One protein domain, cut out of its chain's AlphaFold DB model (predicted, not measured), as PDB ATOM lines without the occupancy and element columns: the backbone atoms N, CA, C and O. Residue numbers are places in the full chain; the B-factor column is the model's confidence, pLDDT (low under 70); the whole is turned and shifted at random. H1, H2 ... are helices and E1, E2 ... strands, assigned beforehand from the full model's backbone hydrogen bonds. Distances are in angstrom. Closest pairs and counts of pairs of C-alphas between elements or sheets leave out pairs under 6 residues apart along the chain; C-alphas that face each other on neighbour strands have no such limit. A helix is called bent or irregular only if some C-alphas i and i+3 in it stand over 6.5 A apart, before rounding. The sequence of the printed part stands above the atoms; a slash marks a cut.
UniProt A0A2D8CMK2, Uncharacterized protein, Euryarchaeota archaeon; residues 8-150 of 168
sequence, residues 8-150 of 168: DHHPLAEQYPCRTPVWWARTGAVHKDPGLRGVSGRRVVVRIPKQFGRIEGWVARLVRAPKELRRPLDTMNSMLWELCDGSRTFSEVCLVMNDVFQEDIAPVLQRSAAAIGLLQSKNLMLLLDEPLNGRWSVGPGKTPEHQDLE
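What this domain is: This is residues 8 to 150 of the 168 residues of an uncharacterized protein of Euryarchaeota archaeon (UniProt A0A2D8CMK2). A body of three helices, H2, H3 and H4, and two small sheets has a long arm: E3 and E4 run away from the helices side by side, and H1 sits at the far end. H2 crosses one face of the sheet E2 - E3 - E4, H3 folds back beside H2, and H4 turns from H3 toward the sheet E1 - E5. The printed part has 143 residues with four named helices and five named strands, in the order E1 E2 E3 H1 E4 H2 H3 H4 E5; both sheets are antiparallel and the class is mixed, helices and strands. The whole is compact, with a radius of gyration of the C-alphas of 16.5 A, yet elongated in outline, spanning 53 by 32 by 24 A.

How they stand to each other: E1, residues 16 to 19, is the antiparallel neighbour of E5, residues 125 to 128, with N 16 and O 128 2.8 A apart, within hydrogen-bond range. E2, residues 23 to 27, and E3, residues 43 to 49, form a hairpin, with N 27 and O 43 at 2.8 A. E3 is the inner strand; on its other side is E4, residues 68 to 72, antiparallel, with N 48 and O 69 at 2.9 A. H1, residues 54 to 62, touches no helix and is not on this sheet. H2, residues 75 to 83, is on the sheet at a height of 8.4 A over the sheet; it lies over E3, on which 4 of its 9 C-alphas fall, and only just not over E2, on which 2 fall, and it runs across the strands, its line and that of E3 at 68 degrees on the local plane; the closest C-alphas of H2 and E3 are those of Ser 78 and Val 44, 5.0 A apart. H2 and H3, residues 90 to 105, form a helical hairpin and touch, closest at the C-alphas of Leu 83 and Val 93, 6.3 A, with a shallow tilt of 17 degrees, opposite ways. H4, residues 108 to 120, touches H3 with residues 108 to 112 alone, closest at C-alphas 98 and 108, 6.0 A, at a steep tilt of 65 degrees. The closest C-alphas of H4 and E5 are those of Leu 119 and Met 125, 5.4 A. Every O i to N i+4 pair is within hydrogen-bond range in H2 and H4, against 3 of 5 in H1 and 9 of 12 in H3.

Where its parts are: E1 begins at C-alpha 16, (-0.690, 30.238, 27.705). E3 is 20.1 A long, H4 18.0 A and H3 15.2 A. H3 is irregular, with C-alphas 100 and 103 9.5 A apart, and has a kink of 74 degrees near residue 99. H1 ends at C-alpha 62, (41.285, 23.698, 16.144), and E5 at C-alpha 128, (1.200, 26.922, 30.707).

The domain as a whole: The two C-alphas farthest apart are those of Asp 8 and Leu 62, 54.4 A. The printed part has no cut. The link from E2 to E3 is long, with 15 residues, and residues 129 to 150 hold no named element. Mean pLDDT of the printed part is 91.4; residues 51 to 57, 61 and 65 are under 70.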
ATOM      1  N   ASP A   8     -12.343  27.787  20.128       85.12
ATOM      2  CA  ASP A   8     -12.756  27.456  21.503       85.12
ATOM      3  C   ASP A   8     -12.771  25.950  21.797       85.12
ATOM      4  O   ASP A   8     -12.753  25.527  22.948       85.12
ATOM      5  N   HIS A   9     -12.801  25.119  20.753       89.31
ATOM      6  CA  HIS A   9     -12.812  23.661  20.879       89.31
ATOM      7  C   HIS A   9     -11.407  23.064  20.731       89.31
ATOM      8  O   HIS A   9     -11.236  21.845  20.830       89.31
ATOM      9  N   HIS A  10     -10.398  23.893  20.443       93.12
ATOM     10  CA  HIS A  10      -9.033  23.423  20.291       93.12
ATOM     11  C   HIS A  10      -8.471  23.002  21.661       93.12
ATOM     12  O   HIS A  10      -8.589  23.764  22.617       93.12
ATOM     13  N   PRO A  11      -7.778  21.853  21.786       94.31
ATOM     14  CA  PRO A  11      -7.271  21.374  23.080       94.31
ATOM     15  C   PRO A  11      -6.334  22.345  23.809       94.31
ATOM     16  O   PRO A  11      -6.140  22.226  25.011       94.31
ATOM     17  N   LEU A  12      -5.723  23.275  23.069       95.56
ATOM     18  CA  LEU A  12      -4.784  24.265  23.603       95.56
ATOM     19  C   LEU A  12      -5.428  25.626  23.880       95.56
ATOM     20  O   LEU A  12      -4.715  26.511  24.332       95.56
ATOM     21  N   ALA A  13      -6.715  25.816  23.567       95.94
ATOM     22  CA  ALA A  13      -7.389  27.119  23.521       95.94
ATOM     23  C   ALA A  13      -7.080  28.007  24.735       95.94
ATOM     24  O   ALA A  13      -6.671  29.155  24.575       95.94
ATOM     25  N   GLU A  14      -7.198  27.436  25.934       97.50
ATOM     26  CA  GLU A  14      -7.031  28.139  27.210       97.50
ATOM     27  C   GLU A  14      -5.593  28.112  27.756       97.50
ATOM     28  O   GLU A  14      -5.318  28.699  28.800       97.50
ATOM     29  N   GLN A  15      -4.654  27.454  27.069       98.31
ATOM     30  CA  GLN A  15      -3.258  27.411  27.499       98.31
ATOM     31  C   GLN A  15      -2.508  28.675  27.091       98.31
ATOM     32  O   GLN A  15      -2.778  29.275  26.052       98.31
ATOM     33  N   TYR A  16      -1.506  29.041  27.883       98.44
ATOM     34  CA  TYR A  16      -0.690  30.238  27.705       98.44
ATOM     35  C   TYR A  16       0.666  29.857  27.109       98.44
ATOM     36  O   TYR A  16       1.564  29.428  27.846       98.44
ATOM     37  N   PRO A  17       0.855  29.963  25.780       98.38
ATOM     38  CA  PRO A  17       2.156  29.732  25.180       98.38
ATOM     39  C   PRO A  17       3.157  30.782  25.660       98.38
ATOM     40  O   PRO A  17       2.931  31.989  25.577       98.38
ATOM     41  N   CYS A  18       4.280  30.296  26.169       98.19
ATOM     42  CA  CYS A  18       5.276  31.099  26.848       98.19
ATOM     43  C   CYS A  18       6.677  30.690  26.414       98.19
ATOM     44  O   CYS A  18       7.053  29.520  26.515       98.19
ATOM     45  N   ARG A  19       7.483  31.656  25.982       96.81
ATOM     46  CA  ARG A  19       8.917  31.459  25.735       96.81
ATOM     47  C   ARG A  19       9.620  30.928  26.986       96.81
ATOM     48  O   ARG A  19       9.316  31.339  28.109       96.81
ATOM     49  N   THR A  20      10.574  30.025  26.793       95.44
ATOM     50  CA  THR A  20      11.527  29.661  27.849       95.44
ATOM     51  C   THR A  20      12.612  30.736  27.971       95.44
ATOM     52  O   THR A  20      12.790  31.530  27.043       95.44
ATOM     53  N   PRO A  21      13.365  30.781  29.086       94.44
ATOM     54  CA  PRO A  21      14.534  31.645  29.186       94.44
ATOM     55  C   PRO A  21      15.553  31.321  28.086       94.44
ATOM     56  O   PRO A  21      16.195  30.268  28.099       94.44
ATOM     57  N   VAL A  22      15.713  32.236  27.135       93.38
ATOM     58  CA  VAL A  22      16.702  32.163  26.059       93.38
ATOM     59  C   VAL A  22      17.009  33.569  25.564       93.38
ATOM     60  O   VAL A  22      16.132  34.431  25.542       93.38
ATOM     61  N   TRP A  23      18.243  33.797  25.124       94.69
ATOM     62  CA  TRP A  23      18.602  35.070  24.520       94.69
ATOM     63  C   TRP A  23      17.950  35.201  23.140       94.69
ATOM     64  O   TRP A  23      18.105  34.335  22.270       94.69
ATOM     65  N   TRP A  24      17.274  36.319  22.905       96.44
ATOM     66  CA  TRP A  24      16.740  36.684  21.596       96.44
ATOM     67  C   TRP A  24      16.777  38.199  21.391       96.44
ATOM     68  O   TRP A  24      16.890  38.960  22.351       96.44
ATOM     69  N   ALA A  25      16.690  38.635  20.140       97.00
ATOM     70  CA  ALA A  25      16.592  40.046  19.781       97.00
ATOM     71  C   ALA A  25      15.761  40.231  18.512       97.00
ATOM     72  O   ALA A  25      15.578  39.290  17.729       97.00
ATOM     73  N   ARG A  26      15.293  41.457  18.302       96.44
ATOM     74  CA  ARG A  26      14.687  41.911  17.052       96.44
ATOM     75  C   ARG A  26      15.780  42.296  16.057       96.44
ATOM     76  O   ARG A  26      16.891  42.651  16.442       96.44
ATOM     77  N   THR A  27      15.478  42.215  14.769       95.44
ATOM     78  CA  THR A  27      16.399  42.598  13.697       95.44
ATOM     79  C   THR A  27      15.640  43.100  12.475       95.44
ATOM     80  O   THR A  27      14.542  42.623  12.159       95.44
ATOM     81  N   GLY A  28      16.249  44.051  11.768       92.88
ATOM     82  CA  GLY A  28      15.725  44.597  10.525       92.88
ATOM     83  C   GLY A  28      14.481  45.471  10.702       92.88
ATOM     84  O   GLY A  28      14.158  45.964  11.783       92.88
ATOM     85  N   ALA A  29      13.790  45.698   9.586       94.06
ATOM     86  CA  ALA A  29      12.621  46.563   9.532       94.06
ATOM     87  C   ALA A  29      11.358  45.886  10.092       94.06
ATOM     88  O   ALA A  29      11.250  44.661  10.166       94.06
ATOM     89  N   VAL A  30      10.379  46.715  10.456       95.06
ATOM     90  CA  VAL A  30       9.020  46.263  10.777       95.06
ATOM     91  C   VAL A  30       8.382  45.703   9.505       95.06
ATOM     92  O   VAL A  30       8.406  46.357   8.462       95.06
ATOM     93  N   HIS A  31       7.832  44.493   9.581       92.56
ATOM     94  CA  HIS A  31       7.180  43.827   8.452       92.56
ATOM     95  C   HIS A  31       5.653  43.877   8.548       92.56
ATOM     96  O   HIS A  31       4.997  44.245   7.577       92.56
ATOM     97  N   LYS A  32       5.093  43.490   9.699       92.06
ATOM     98  CA  LYS A  32       3.658  43.568   9.998       92.06
ATOM     99  C   LYS A  32       3.491  43.911  11.472       92.06
ATOM    100  O   LYS A  32       3.881  43.102  12.301       92.06
ATOM    101  N   ASP A  33       2.939  45.076  11.784       92.44
ATOM    102  CA  ASP A  33       2.770  45.558  13.159       92.44
ATOM    103  C   ASP A  33       1.286  45.524  13.561       92.44
ATOM    104  O   ASP A  33       0.484  46.224  12.936       92.44
ATOM    105  N   PRO A  34       0.895  44.712  14.561       91.88
ATOM    106  CA  PRO A  34      -0.477  44.659  15.047       91.88
ATOM    107  C   PRO A  34      -0.809  45.776  16.053       91.88
ATOM    108  O   PRO A  34      -1.942  45.838  16.524       91.88
ATOM    109  N   GLY A  35       0.152  46.626  16.436       92.75
ATOM    110  CA  GLY A  35      -0.043  47.678  17.438       92.75
ATOM    111  C   GLY A  35      -0.310  47.134  18.845       92.75
ATOM    112  O   GLY A  35      -1.007  47.767  19.638       92.75
ATOM    113  N   LEU A  36       0.193  45.934  19.149       92.81
ATOM    114  CA  LEU A  36      -0.015  45.252  20.426       92.81
ATOM    115  C   LEU A  36       1.206  45.394  21.334       92.81
ATOM    116  O   LEU A  36       2.347  45.373  20.879       92.81
ATOM    117  N   ARG A  37       0.966  45.442  22.649       91.31
ATOM    118  CA  ARG A  37       2.041  45.499  23.651       91.31
ATOM    119  C   ARG A  37       3.042  44.351  23.479       91.31
ATOM    120  O   ARG A  37       2.631  43.198  23.301       91.31
ATOM    121  N   GLY A  38       4.330  44.673  23.587       90.56
ATOM    122  CA  GLY A  38       5.426  43.705  23.483       90.56
ATOM    123  C   GLY A  38       5.619  43.076  22.098       90.56
ATOM    124  O   GLY A  38       6.346  42.092  21.991       90.56
ATOM    125  N   VAL A  39       4.981  43.610  21.050       94.62
ATOM    126  CA  VAL A  39       5.076  43.092  19.678       94.62
ATOM    127  C   VAL A  39       5.564  44.198  18.755       94.62
ATOM    128  O   VAL A  39       4.925  45.237  18.638       94.62
ATOM    129  N   SER A  40       6.697  43.978  18.090       95.31
ATOM    130  CA  SER A  40       7.286  44.961  17.172       95.31
ATOM    131  C   SER A  40       6.912  44.727  15.714       95.31
ATOM    132  O   SER A  40       7.084  45.615  14.879       95.31
ATOM    133  N   GLY A  41       6.529  43.496  15.365       94.50
ATOM    134  CA  GLY A  41       6.345  43.117  13.968       94.50
ATOM    135  C   GLY A  41       7.645  42.989  13.170       94.50
ATOM    136  O   GLY A  41       7.607  42.876  11.937       94.50
ATOM    137  N   ARG A  42       8.802  43.031  13.842       96.50
ATOM    138  CA  ARG A  42      10.128  42.801  13.251       96.50
ATOM    139  C   ARG A  42      10.460  41.312  13.222       96.50
ATOM    140  O   ARG A  42       9.772  40.477  13.804       96.50
ATOM    141  N   ARG A  43      11.547  40.962  12.531       97.25
ATOM    142  CA  ARG A  43      12.089  39.602  12.615       97.25
ATOM    143  C   ARG A  43      12.804  39.394  13.936       97.25
ATOM    144  O   ARG A  43      13.421  40.313  14.465       97.25
ATOM    145  N   VAL A  44      12.768  38.162  14.419       97.56
ATOM    146  CA  VAL A  44      13.429  37.739  15.652       97.56
ATOM    147  C   VAL A  44      14.595  36.810  15.335       97.56
ATOM    148  O   VAL A  44      14.506  35.942  14.466       97.56
ATOM    149  N   VAL A  45      15.689  36.957  16.076       97.06
ATOM    150  CA  VAL A  45      16.801  36.003  16.107       97.06
ATOM    151  C   VAL A  45      16.941  35.449  17.513       97.06
ATOM    152  O   VAL A  45      17.075  36.205  18.471       97.06
ATOM    153  N   VAL A  46      16.983  34.122  17.623       96.31
ATOM    154  CA  VAL A  46      17.304  33.415  18.869       96.31
ATOM    155  C   VAL A  46      18.775  32.994  18.851       96.31
ATOM    156  O   VAL A  46      19.268  32.482  17.833       96.31
ATOM    157  N   ARG A  47      19.479  33.195  19.969       93.31
ATOM    158  CA  ARG A  47      20.864  32.744  20.181       93.31
ATOM    159  C   ARG A  47      20.883  31.634  21.220       93.31
ATOM    160  O   ARG A  47      20.355  31.790  22.313       93.31
ATOM    161  N   ILE A  48      21.495  30.509  20.864       89.31
ATOM    162  CA  ILE A  48      21.598  29.330  21.730       89.31
ATOM    163  C   ILE A  48      23.076  28.933  21.812       89.31
ATOM    164  O   ILE A  48      23.699  28.754  20.760       89.31
ATOM    165  N   PRO A  49      23.666  28.771  23.007       83.44
ATOM    166  CA  PRO A  49      25.041  28.303  23.127       83.44
ATOM    167  C   PRO A  49      25.155  26.862  22.619       83.44
ATOM    168  O   PRO A  49      24.271  26.030  22.843       83.44
ATOM    169  N   LYS A  50      26.253  26.529  21.936       78.44
ATOM    170  CA  LYS A  50      26.541  25.132  21.606       78.44
ATOM    171  C   LYS A  50      27.100  24.428  22.831       78.44
ATOM    172  O   LYS A  50      28.104  24.849  23.401       78.44
ATOM    173  N   GLN A  51      26.493  23.305  23.188       68.25
ATOM    174  CA  GLN A  51      27.062  22.401  24.176       68.25
ATOM    175  C   GLN A  51      28.114  21.528  23.487       68.25
ATOM    176  O   GLN A  51      27.776  20.552  22.828       68.25
ATOM    177  N   PHE A  52      29.393  21.890  23.603       61.06
ATOM    178  CA  PHE A  52      30.476  21.031  23.122       61.06
ATOM    179  C   PHE A  52      30.818  19.976  24.174       61.06
ATOM    180  O   PHE A  52      31.172  20.305  25.309       61.06
ATOM    181  N   GLY A  53      30.800  18.701  23.786       61.97
ATOM    182  CA  GLY A  53      31.410  17.641  24.592       61.97
ATOM    183  C   GLY A  53      32.937  17.803  24.687       61.97
ATOM    184  O   GLY A  53      33.553  18.520  23.901       61.97
ATOM    185  N   ARG A  54      33.597  17.099  25.620       61.00
ATOM    186  CA  ARG A  54      35.059  17.230  25.847       61.00
ATOM    187  C   ARG A  54      35.909  16.940  24.597       61.00
ATOM    188  O   ARG A  54      36.932  17.588  24.403       61.00
ATOM    189  N   ILE A  55      35.482  15.989  23.763       68.75
ATOM    190  CA  ILE A  55      36.168  15.612  22.513       68.75
ATOM    191  C   ILE A  55      35.881  16.644  21.412       68.75
ATOM    192  O   ILE A  55      36.795  17.122  20.743       68.75
ATOM    193  N   GLU A  56      34.618  17.043  21.271       64.38
ATOM    194  CA  GLU A  56      34.172  18.010  20.267       64.38
ATOM    195  C   GLU A  56      34.758  19.406  20.513       64.38
ATOM    196  O   GLU A  56      35.157  20.081  19.571       64.38
ATOM    197  N   GLY A  57      34.916  19.810  21.777       68.38
ATOM    198  CA  GLY A  57      35.511  21.091  22.152       68.38
ATOM    199  C   GLY A  57      36.975  21.239  21.722       68.38
ATOM    200  O   GLY A  57      37.405  22.345  21.392       68.38
ATOM    201  N   TRP A  58      37.748  20.148  21.682       70.00
ATOM    202  CA  TRP A  58      39.132  20.189  21.194       70.00
ATOM    203  C   TRP A  58      39.182  20.419  19.679       70.00
ATOM    204  O   TRP A  58      39.893  21.312  19.214       70.00
ATOM    205  N   VAL A  59      38.354  19.693  18.921       70.50
ATOM    206  CA  VAL A  59      38.219  19.871  17.465       70.50
ATOM    207  C   VAL A  59      37.664  21.258  17.137       70.50
ATOM    208  O   VAL A  59      38.202  21.948  16.275       70.50
ATOM    209  N   ALA A  60      36.649  21.713  17.873       70.06
ATOM    210  CA  ALA A  60      36.042  23.031  17.722       70.06
ATOM    211  C   ALA A  60      37.067  24.163  17.885       70.06
ATOM    212  O   ALA A  60      37.044  25.116  17.109       70.06
ATOM    213  N   ARG A  61      38.003  24.054  18.839       69.12
ATOM    214  CA  ARG A  61      39.092  25.037  18.995       69.12
ATOM    215  C   ARG A  61      40.064  25.019  17.822       69.12
ATOM    216  O   ARG A  61      40.485  26.089  17.390       69.12
ATOM    217  N   LEU A  62      40.391  23.837  17.296       76.12
ATOM    218  CA  LEU A  62      41.285  23.698  16.144       76.12
ATOM    219  C   LEU A  62      40.695  24.357  14.887       76.12
ATOM    220  O   LEU A  62      41.412  25.040  14.162       76.12
ATOM    221  N   VAL A  63      39.387  24.201  14.663       76.12
ATOM    222  CA  VAL A  63      38.695  24.746  13.478       76.12
ATOM    223  C   VAL A  63      38.020  26.102  13.713       76.12
ATOM    224  O   VAL A  63      37.322  26.589  12.830       76.12
ATOM    225  N   ARG A  64      38.198  26.713  14.895       72.88
ATOM    226  CA  ARG A  64      37.489  27.938  15.325       72.88
ATOM    227  C   ARG A  64      35.974  27.851  15.080       72.88
ATOM    228  O   ARG A  64      35.365  28.766  14.530       72.88
ATOM    229  N   ALA A  65      35.367  26.728  15.462       69.06
ATOM    230  CA  ALA A  65      33.940  26.513  15.271       69.06
ATOM    231  C   ALA A  65      33.122  27.566  16.047       69.06
ATOM    232  O   ALA A  65      33.469  27.880  17.189       69.06
ATOM    233  N   PRO A  66      32.010  28.074  15.479       72.56
ATOM    234  CA  PRO A  66      31.159  29.042  16.164       72.56
ATOM    235  C   PRO A  66      30.648  28.460  17.480       72.56
ATOM    236  O   PRO A  66      30.101  27.352  17.461       72.56
ATOM    237  N   LYS A  67      30.808  29.198  18.586       80.06
ATOM    238  CA  LYS A  67      30.400  28.761  19.932       80.06
ATOM    239  C   LYS A  67      28.900  28.830  20.182       80.06
ATOM    240  O   LYS A  67      28.398  28.214  21.113       80.06
ATOM    241  N   GLU A  68      28.189  29.534  19.319       84.00
ATOM    242  CA  GLU A  68      26.751  29.704  19.400       84.00
ATOM    243  C   GLU A  68      26.058  29.306  18.105       84.00
ATOM    244  O   GLU A  68      26.650  29.184  17.023       84.00
ATOM    245  N   LEU A  69      24.759  29.119  18.243       86.50
ATOM    246  CA  LEU A  69      23.818  28.888  17.182       86.50
ATOM    247  C   LEU A  69      22.907  30.102  17.071       86.50
ATOM    248  O   LEU A  69      22.184  30.431  18.006       86.50
ATOM    249  N   ARG A  70      22.916  30.734  15.899       90.38
ATOM    250  CA  ARG A  70      21.976  31.800  15.553       90.38
ATOM    251  C   ARG A  70      20.836  31.213  14.734       90.38
ATOM    252  O   ARG A  70      21.070  30.462  13.777       90.38
ATOM    253  N   ARG A  71      19.605  31.509  15.138       92.00
ATOM    254  CA  ARG A  71      18.379  31.029  14.499       92.00
ATOM    255  C   ARG A  71      17.480  32.222  14.181       92.00
ATOM    256  O   ARG A  71      16.696  32.613  15.040       92.00
ATOM    257  N   PRO A  72      17.614  32.819  12.980       95.06
ATOM    258  CA  PRO A  72      16.635  33.786  12.512       95.06
ATOM    259  C   PRO A  72      15.298  33.074  12.301       95.06
ATOM    260  O   PRO A  72      15.246  32.015  11.670       95.06
ATOM    261  N   LEU A  73      14.238  33.648  12.851       97.12
ATOM    262  CA  LEU A  73      12.868  33.241  12.590       97.12
ATOM    263  C   LEU A  73      12.362  33.975  11.342       97.12
ATOM    264  O   LEU A  73      12.778  35.097  11.040       97.12
ATOM    265  N   ASP A  74      11.469  33.334  10.593       96.00
ATOM    266  CA  ASP A  74      10.726  34.022   9.536       96.00
ATOM    267  C   ASP A  74       9.711  35.012  10.134       96.00
ATOM    268  O   ASP A  74       9.539  35.100  11.350       96.00
ATOM    269  N   THR A  75       9.039  35.783   9.283       96.75
ATOM    270  CA  THR A  75       8.111  36.831   9.724       96.75
ATOM    271  C   THR A  75       6.949  36.287  10.570       96.75
ATOM    272  O   THR A  75       6.612  36.896  11.582       96.75
ATOM    273  N   MET A  76       6.360  35.139  10.213       97.06
ATOM    274  CA  MET A  76       5.233  34.567  10.968       97.06
ATOM    275  C   MET A  76       5.693  34.013  12.314       97.06
ATOM    276  O   MET A  76       5.082  34.289  13.341       97.06
ATOM    277  N   ASN A  77       6.797  33.272  12.321       97.81
ATOM    278  CA  ASN A  77       7.358  32.705  13.540       97.81
ATOM    279  C   ASN A  77       7.925  33.783  14.473       97.81
ATOM    280  O   ASN A  77       7.925  33.583  15.682       97.81
ATOM    281  N   SER A  78       8.365  34.928  13.941       98.06
ATOM    282  CA  SER A  78       8.756  36.095  14.746       98.06
ATOM    283  C   SER A  78       7.551  36.739  15.431       98.06
ATOM    284  O   SER A  78       7.612  37.005  16.626       98.06
ATOM    285  N   MET A  79       6.437  36.915  14.710       97.88
ATOM    286  CA  MET A  79       5.185  37.411  15.293       97.88
ATOM    287  C   MET A  79       4.683  36.472  16.395       97.88
ATOM    288  O   MET A  79       4.409  36.901  17.512       97.88
ATOM    289  N   LEU A  80       4.624  35.172  16.093       98.25
ATOM    290  CA  LEU A  80       4.226  34.148  17.052       98.25
ATOM    291  C   LEU A  80       5.131  34.174  18.292       98.25
ATOM    292  O   LEU A  80       4.642  34.133  19.413       98.25
ATOM    293  N   TRP A  81       6.447  34.299  18.097       98.25
ATOM    294  CA  TRP A  81       7.417  34.411  19.183       98.25
ATOM    295  C   TRP A  81       7.133  35.591  20.117       98.25
ATOM    296  O   TRP A  81       7.138  35.408  21.332       98.25
ATOM    297  N   GLU A  82       6.901  36.788  19.572       97.38
ATOM    298  CA  GLU A  82       6.600  37.984  20.369       97.38
ATOM    299  C   GLU A  82       5.252  37.865  21.100       97.38
ATOM    300  O   GLU A  82       5.149  38.253  22.262       97.38
ATOM    301  N   LEU A  83       4.240  37.257  20.467       97.62
ATOM    302  CA  LEU A  83       2.921  37.037  21.073       97.62
ATOM    303  C   LEU A  83       2.936  36.014  22.220       97.62
ATOM    304  O   LEU A  83       2.145  36.137  23.158       97.62
ATOM    305  N   CYS A  84       3.817  35.013  22.161       97.94
ATOM    306  CA  CYS A  84       3.937  33.937  23.148       97.94
ATOM    307  C   CYS A  84       4.785  34.343  24.371       97.94
ATOM    308  O   CYS A  84       5.755  33.679  24.749       97.94
ATOM    309  N   ASP A  85       4.413  35.444  25.014       96.69
ATOM    310  CA  ASP A  85       5.028  35.950  26.246       96.69
ATOM    311  C   ASP A  85       4.432  35.339  27.531       96.69
ATOM    312  O   ASP A  85       4.802  35.733  28.636       96.69
ATOM    313  N   GLY A  86       3.516  34.374  27.393       97.19
ATOM    314  CA  GLY A  86       2.821  33.722  28.500       97.19
ATOM    315  C   GLY A  86       1.706  34.557  29.132       97.19
ATOM    316  O   GLY A  86       1.178  34.160  30.167       97.19
ATOM    317  N   SER A  87       1.341  35.701  28.548       96.00
ATOM    318  CA  SER A  87       0.214  36.519  29.018       96.00
ATOM    319  C   SER A  87      -1.067  36.342  28.205       96.00
ATOM    320  O   SER A  87      -2.142  36.663  28.700       96.00
ATOM    321  N   ARG A  88      -0.944  35.834  26.975       96.56
ATOM    322  CA  ARG A  88      -2.053  35.552  26.060       96.56
ATOM    323  C   ARG A  88      -2.307  34.057  26.002       96.56
ATOM    324  O   ARG A  88      -1.365  33.264  26.024       96.56
ATOM    325  N   THR A  89      -3.569  33.691  25.881       98.19
ATOM    326  CA  THR A  89      -4.007  32.332  25.569       98.19
ATOM    327  C   THR A  89      -3.684  31.976  24.118       98.19
ATOM    328  O   THR A  89      -3.519  32.844  23.256       98.19
ATOM    329  N   PHE A  90      -3.620  30.684  23.808       98.25
ATOM    330  CA  PHE A  90      -3.436  30.197  22.442       98.25
ATOM    331  C   PHE A  90      -4.519  30.722  21.490       98.25
ATOM    332  O   PHE A  90      -4.208  31.071  20.349       98.25
ATOM    333  N   SER A  91      -5.770  30.810  21.954       97.62
ATOM    334  CA  SER A  91      -6.882  31.369  21.181       97.62
ATOM    335  C   SER A  91      -6.637  32.827  20.796       97.62
ATOM    336  O   SER A  91      -6.737  33.175  19.619       97.62
ATOM    337  N   GLU A  92      -6.237  33.667  21.753       97.44
ATOM    338  CA  GLU A  92      -5.906  35.075  21.499       97.44
ATOM    339  C   GLU A  92      -4.735  35.209  20.522       97.44
ATOM    340  O   GLU A  92      -4.793  36.013  19.590       97.44
ATOM    341  N   VAL A  93      -3.696  34.382  20.677       97.88
ATOM    342  CA  VAL A  93      -2.569  34.343  19.734       97.88
ATOM    343  C   VAL A  93      -3.055  33.985  18.327       97.88
ATOM    344  O   VAL A  93      -2.693  34.666  17.370       97.88
ATOM    345  N   CYS A  94      -3.901  32.964  18.176       97.75
ATOM    346  CA  CYS A  94      -4.433  32.564  16.871       97.75
ATOM    347  C   CYS A  94      -5.305  33.643  16.228       97.75
ATOM    348  O   CYS A  94      -5.211  33.833  15.017       97.75
ATOM    349  N   LEU A  95      -6.109  34.367  17.011       96.94
ATOM    350  CA  LEU A  95      -6.912  35.487  16.515       96.94
ATOM    351  C   LEU A  95      -6.025  36.601  15.952       96.94
ATOM    352  O   LEU A  95      -6.261  37.053  14.833       96.94
ATOM    353  N   VAL A  96      -4.966  36.987  16.672       97.19
ATOM    354  CA  VAL A  96      -4.007  37.997  16.187       97.19
ATOM    355  C   VAL A  96      -3.284  37.505  14.936       97.19
ATOM    356  O   VAL A  96      -3.183  38.227  13.947       97.19
ATOM    357  N   MET A  97      -2.803  36.262  14.944       97.75
ATOM    358  CA  MET A  97      -2.119  35.680  13.790       97.75
ATOM    359  C   MET A  97      -3.034  35.622  12.555       97.75
ATOM    360  O   MET A  97      -2.577  35.892  11.445       97.75
ATOM    361  N   ASN A  98      -4.319  35.311  12.737       96.88
ATOM    362  CA  ASN A  98      -5.310  35.294  11.662       96.88
ATOM    363  C   ASN A  98      -5.582  36.693  11.107       96.88
ATOM    364  O   ASN A  98      -5.621  36.865   9.895       96.88
ATOM    365  N   ASP A  99      -5.730  37.691  11.977       95.88
ATOM    366  CA  ASP A  99      -5.977  39.080  11.575       95.88
ATOM    367  C   ASP A  99      -4.798  39.661  10.773       95.88
ATOM    368  O   ASP A  99      -4.978  40.243   9.704       95.88
ATOM    369  N   VAL A 100      -3.569  39.408  11.236       96.56
ATOM    370  CA  VAL A 100      -2.341  39.937  10.626       96.56
ATOM    371  C   VAL A 100      -1.991  39.242   9.304       96.56
ATOM    372  O   VAL A 100      -1.485  39.883   8.372       96.56
ATOM    373  N   PHE A 101      -2.184  37.923   9.212       96.25
ATOM    374  CA  PHE A 101      -1.714  37.123   8.072       96.25
ATOM    375  C   PHE A 101      -2.814  36.601   7.151       96.25
ATOM    376  O   PHE A 101      -2.497  36.265   6.015       96.25
ATOM    377  N   GLN A 102      -4.074  36.585   7.584       93.62
ATOM    378  CA  GLN A 102      -5.235  36.251   6.756       93.62
ATOM    379  C   GLN A 102      -5.022  34.945   5.964       93.62
ATOM    380  O   GLN A 102      -4.754  33.888   6.540       93.62
ATOM    381  N   GLU A 103      -5.102  35.004   4.635       93.25
ATOM    382  CA  GLU A 103      -4.928  33.854   3.746       93.25
ATOM    383  C   GLU A 103      -3.528  33.218   3.808       93.25
ATOM    384  O   GLU A 103      -3.410  32.004   3.630       93.25
ATOM    385  N   ASP A 104      -2.480  33.977   4.155       95.44
ATOM    386  CA  ASP A 104      -1.097  33.475   4.180       95.44
ATOM    387  C   ASP A 104      -0.894  32.370   5.237       95.44
ATOM    388  O   ASP A 104      -0.028  31.493   5.093       95.44
ATOM    389  N   ILE A 105      -1.680  32.410   6.320       94.94
ATOM    390  CA  ILE A 105      -1.584  31.482   7.454       94.94
ATOM    391  C   ILE A 105      -2.708  30.440   7.485       94.94
ATOM    392  O   ILE A 105      -2.678  29.533   8.317       94.94
ATOM    393  N   ALA A 106      -3.686  30.503   6.584       93.50
ATOM    394  CA  ALA A 106      -4.783  29.547   6.604       93.50
ATOM    395  C   ALA A 106      -4.268  28.089   6.435       93.50
ATOM    396  O   ALA A 106      -3.425  27.829   5.570       93.50
ATOM    397  N   PRO A 107      -4.742  27.118   7.244       95.25
ATOM    398  CA  PRO A 107      -5.617  27.277   8.405       95.25
ATOM    399  C   PRO A 107      -4.821  27.603   9.692       95.25
ATOM    400  O   PRO A 107      -3.909  26.877  10.097       95.25
ATOM    401  N   VAL A 108      -5.177  28.711  10.352       96.69
ATOM    402  CA  VAL A 108      -4.342  29.334  11.398       96.69
ATOM    403  C   VAL A 108      -4.162  28.478  12.652       96.69
ATOM    404  O   VAL A 108      -3.061  28.441  13.196       96.69
ATOM    405  N   LEU A 109      -5.188  27.732  13.077       96.44
ATOM    406  CA  LEU A 109      -5.113  26.879  14.269       96.44
ATOM    407  C   LEU A 109      -4.036  25.804  14.102       96.44
ATOM    408  O   LEU A 109      -3.147  25.682  14.946       96.44
ATOM    409  N   GLN A 110      -4.059  25.067  12.983       95.94
ATOM    410  CA  GLN A 110      -3.066  24.025  12.726       95.94
ATOM    411  C   GLN A 110      -1.661  24.610  12.559       95.94
ATOM    412  O   GLN A 110      -0.702  24.032  13.074       95.94
ATOM    413  N   ARG A 111      -1.512  25.739  11.851       97.25
ATOM    414  CA  ARG A 111      -0.185  26.326  11.600       97.25
ATOM    415  C   ARG A 111       0.441  26.898  12.869       97.25
ATOM    416  O   ARG A 111       1.617  26.632  13.114       97.25
ATOM    417  N   SER A 112      -0.336  27.592  13.697       98.06
ATOM    418  CA  SER A 112       0.118  28.109  14.993       98.06
ATOM    419  C   SER A 112       0.460  26.975  15.962       98.06
ATOM    420  O   SER A 112       1.543  26.983  16.545       98.06
ATOM    421  N   ALA A 113      -0.394  25.950  16.080       97.94
ATOM    422  CA  ALA A 113      -0.115  24.787  16.930       97.94
ATOM    423  C   ALA A 113       1.152  24.035  16.486       97.94
ATOM    424  O   ALA A 113       1.984  23.675  17.319       97.94
ATOM    425  N   ALA A 114       1.345  23.839  15.177       98.06
ATOM    426  CA  ALA A 114       2.541  23.190  14.641       98.06
ATOM    427  C   ALA A 114       3.819  24.005  14.906       98.06
ATOM    428  O   ALA A 114       4.852  23.434  15.268       98.06
ATOM    429  N   ALA A 115       3.758  25.329  14.757       98.06
ATOM    430  CA  ALA A 115       4.881  26.216  15.040       98.06
ATOM    431  C   ALA A 115       5.255  26.213  16.534       98.06
ATOM    432  O   ALA A 115       6.432  26.051  16.865       98.06
ATOM    433  N   ILE A 116       4.265  26.288  17.433       98.38
ATOM    434  CA  ILE A 116       4.476  26.146  18.883       98.38
ATOM    435  C   ILE A 116       5.088  24.779  19.199       98.38
ATOM    436  O   ILE A 116       6.101  24.716  19.894       98.38
ATOM    437  N   GLY A 117       4.554  23.693  18.633       98.12
ATOM    438  CA  GLY A 117       5.087  22.342  18.829       98.12
ATOM    439  C   GLY A 117       6.552  22.202  18.394       98.12
ATOM    440  O   GLY A 117       7.352  21.578  19.092       98.12
ATOM    441  N   LEU A 118       6.948  22.843  17.288       97.38
ATOM    442  CA  LEU A 118       8.343  22.878  16.835       97.38
ATOM    443  C   LEU A 118       9.256  23.683  17.778       97.38
ATOM    444  O   LEU A 118      10.433  23.350  17.934       97.38
ATOM    445  N   LEU A 119       8.750  24.754  18.392       97.38
ATOM    446  CA  LEU A 119       9.493  25.522  19.395       97.38
ATOM    447  C   LEU A 119       9.613  24.743  20.713       97.38
ATOM    448  O   LEU A 119      10.695  24.713  21.302       97.38
ATOM    449  N   GLN A 120       8.556  24.041  21.134       96.94
ATOM    450  CA  GLN A 120       8.576  23.138  22.290       96.94
ATOM    451  C   GLN A 120       9.582  22.000  22.102       96.94
ATOM    452  O   GLN A 120      10.383  21.744  23.000       96.94
ATOM    453  N   SER A 121       9.628  21.371  20.921       95.94
ATOM    454  CA  SER A 121      10.591  20.297  20.628       95.94
ATOM    455  C   SER A 121      12.051  20.767  20.638       95.94
ATOM    456  O   SER A 121      12.965  19.946  20.582       95.94
ATOM    457  N   LYS A 122      12.276  22.086  20.643       92.38
ATOM    458  CA  LYS A 122      13.587  22.740  20.756       92.38
ATOM    459  C   LYS A 122      13.817  23.364  22.135       92.38
ATOM    460  O   LYS A 122      14.803  24.078  22.301       92.38
ATOM    461  N   ASN A 123      12.922  23.128  23.095       93.75
ATOM    462  CA  ASN A 123      12.956  23.692  24.446       93.75
ATOM    463  C   ASN A 123      12.910  25.232  24.471       93.75
ATOM    464  O   ASN A 123      13.430  25.848  25.399       93.75
ATOM    465  N   LEU A 124      12.296  25.856  23.461       95.56
ATOM    466  CA  LEU A 124      12.184  27.315  23.336       95.56
ATOM    467  C   LEU A 124      10.825  27.864  23.793       95.56
ATOM    468  O   LEU A 124      10.652  29.075  23.904       95.56
ATOM    469  N   MET A 125       9.850  26.988  24.029       97.56
ATOM    470  CA  MET A 125       8.494  27.367  24.406       97.56
ATOM    471  C   MET A 125       7.882  26.320  25.332       97.56
ATOM    472  O   MET A 125       8.237  25.143  25.272       97.56
ATOM    473  N   LEU A 126       6.955  26.757  26.174       97.88
ATOM    474  CA  LEU A 126       6.103  25.954  27.041       97.88
ATOM    475  C   LEU A 126       4.648  26.370  26.814       97.88
ATOM    476  O   LEU A 126       4.385  27.490  26.387       97.88
ATOM    477  N   LEU A 127       3.718  25.471  27.109       98.12
ATOM    478  CA  LEU A 127       2.299  25.790  27.230       98.12
ATOM    479  C   LEU A 127       1.964  25.707  28.712       98.12
ATOM    480  O   LEU A 127       2.217  24.674  29.333       98.12
ATOM    481  N   LEU A 128       1.504  26.814  29.283       98.25
ATOM    482  CA  LEU A 128       1.200  26.922  30.707       98.25
ATOM    483  C   LEU A 128      -0.312  26.845  30.911       98.25
ATOM    484  O   LEU A 128      -1.067  27.368  30.096       98.25
ATOM    485  N   ASP A 129      -0.747  26.250  32.017       97.62
ATOM    486  CA  ASP A 129      -2.175  26.190  32.368       97.62
ATOM    487  C   ASP A 129      -2.685  27.508  32.987       97.62
ATOM    488  O   ASP A 129      -3.883  27.740  33.100       97.62
ATOM    489  N   GLU A 130      -1.770  28.397  33.376       97.31
ATOM    490  CA  GLU A 130      -2.051  29.719  33.939       97.31
ATOM    491  C   GLU A 130      -1.051  30.752  33.382       97.31
ATOM    492  O   GLU A 130       0.064  30.360  33.001       97.31
ATOM    493  N   PRO A 131      -1.384  32.061  33.375       97.38
ATOM    494  CA  PRO A 131      -0.484  33.100  32.882       97.38
ATOM    495  C   PRO A 131       0.910  33.053  33.529       97.38
ATOM    496  O   PRO A 131       1.081  32.644  34.682       97.38
ATOM    497  N   LEU A 132       1.940  33.498  32.807       96.00
ATOM    498  CA  LEU A 132       3.330  33.464  33.276       96.00
ATOM    499  C   LEU A 132       3.515  34.201  34.609       96.00
ATOM    500  O   LEU A 132       4.251  33.710  35.465       96.00
ATOM    501  N   ASN A 133       2.869  35.361  34.771       91.81
ATOM    502  CA  ASN A 133       2.897  36.192  35.983       91.81
ATOM    503  C   ASN A 133       4.313  36.458  36.530       91.81
ATOM    504  O   ASN A 133       4.533  36.485  37.737       91.81
ATOM    505  N   GLY A 134       5.292  36.629  35.634       90.56
ATOM    506  CA  GLY A 134       6.675  36.952  36.000       90.56
ATOM    507  C   GLY A 134       7.453  35.820  36.679       90.56
ATOM    508  O   GLY A 134       8.480  36.092  37.294       90.56
ATOM    509  N   ARG A 135       7.005  34.556  36.574       92.94
ATOM    510  CA  ARG A 135       7.730  33.392  37.131       92.94
ATOM    511  C   ARG A 135       9.159  33.256  36.594       92.94
ATOM    512  O   ARG A 135      10.030  32.758  37.301       92.94
ATOM    513  N   TRP A 136       9.398  33.690  35.361       94.00
ATOM    514  CA  TRP A 136      10.727  33.895  34.793       94.00
ATOM    515  C   TRP A 136      10.688  35.033  33.781       94.00
ATOM    516  O   TRP A 136       9.624  35.535  33.423       94.00
ATOM    517  N   SER A 137      11.874  35.422  33.332       92.38
ATOM    518  CA  SER A 137      12.050  36.484  32.361       92.38
ATOM    519  C   SER A 137      12.027  35.947  30.927       92.38
ATOM    520  O   SER A 137      12.693  34.953  30.620       92.38
ATOM    521  N   VAL A 138      11.255  36.606  30.066       94.25
ATOM    522  CA  VAL A 138      11.060  36.291  28.639       94.25
ATOM    523  C   VAL A 138      11.464  37.442  27.714       94.25
ATOM    524  O   VAL A 138      11.405  37.287  26.491       94.25
ATOM    525  N   GLY A 139      11.873  38.580  28.277       93.50
ATOM    526  CA  GLY A 139      12.326  39.747  27.530       93.50
ATOM    527  C   GLY A 139      13.582  39.490  26.683       93.50
ATOM    528  O   GLY A 139      14.320  38.523  26.907       93.50
ATOM    529  N   PRO A 140      13.835  40.350  25.686       95.31
ATOM    530  CA  PRO A 140      14.984  40.229  24.792       95.31
ATOM    531  C   PRO A 140      16.314  40.460  25.524       95.31
ATOM    532  O   PRO A 140      16.375  41.043  26.606       95.31
ATOM    533  N   GLY A 141      17.414  40.029  24.908       92.94
ATOM    534  CA  GLY A 141      18.770  40.378  25.340       92.94
ATOM    535  C   GLY A 141      19.263  39.683  26.610       92.94
ATOM    536  O   GLY A 141      20.414  39.880  27.000       92.94
ATOM    537  N   LYS A 142      18.434  38.858  27.253       89.94
ATOM    538  CA  LYS A 142      18.771  38.198  28.515       89.94
ATOM    539  C   LYS A 142      19.361  36.815  28.287       89.94
ATOM    540  O   LYS A 142      18.705  35.912  27.774       89.94
ATOM    541  N   THR A 143      20.612  36.646  28.703       88.50
ATOM    542  CA  THR A 143      21.266  35.336  28.745       88.50
ATOM    543  C   THR A 143      20.842  34.608  30.025       88.50
ATOM    544  O   THR A 143      21.006  35.168  31.109       88.50
ATOM    545  N   PRO A 144      20.295  33.380  29.944       87.50
ATOM    546  CA  PRO A 144      19.980  32.587  31.133       87.50
ATOM    547  C   PRO A 144      21.224  32.329  31.996       87.50
ATOM    548  O   PRO A 144      22.294  32.094  31.453       87.50
ATOM    549  N   GLU A 145      21.084  32.284  33.326       83.81
ATOM    550  CA  GLU A 145      22.220  32.212  34.276       83.81
ATOM    551  C   GLU A 145      23.200  31.047  34.038       83.81
ATOM    552  O   GLU A 145      24.380  31.137  34.359       83.81
ATOM    553  N   HIS A 146      22.713  29.939  33.477       81.12
ATOM    554  CA  HIS A 146      23.498  28.733  33.199       81.12
ATOM    555  C   HIS A 146      24.060  28.691  31.765       81.12
ATOM    556  O   HIS A 146      24.577  27.658  31.334       81.12
ATOM    557  N   GLN A 147      23.908  29.773  31.003       81.81
ATOM    558  CA  GLN A 147      24.362  29.893  29.624       81.81
ATOM    559  C   GLN A 147      25.431  30.974  29.515       81.81
ATOM    560  O   GLN A 147      25.353  32.016  30.156       81.81
ATOM    561  N   ASP A 148      26.417  30.716  28.664       82.50
ATOM    562  CA  ASP A 148      27.457  31.676  28.322       82.50
ATOM    563  C   ASP A 148      27.331  32.009  26.834       82.50
ATOM    564  O   ASP A 148      27.448  31.130  25.970       82.50
ATOM    565  N   LEU A 149      27.019  33.267  26.547       84.06
ATOM    566  CA  LEU A 149      26.933  33.819  25.202       84.06
ATOM    567  C   LEU A 149      27.862  35.024  25.143       84.06
ATOM    568  O   LEU A 149      27.780  35.916  25.984       84.06
ATOM    569  N   GLU A 150      28.713  35.062  24.120       84.38
ATOM    570  CA  GLU A 150      29.555  36.229  23.856       84.38
ATOM    571  C   GLU A 150      28.669  37.459  23.591       84.38
ATOM    572  O   GLU A 150      27.500  37.336  23.211       84.38
TER     573      GLU A 150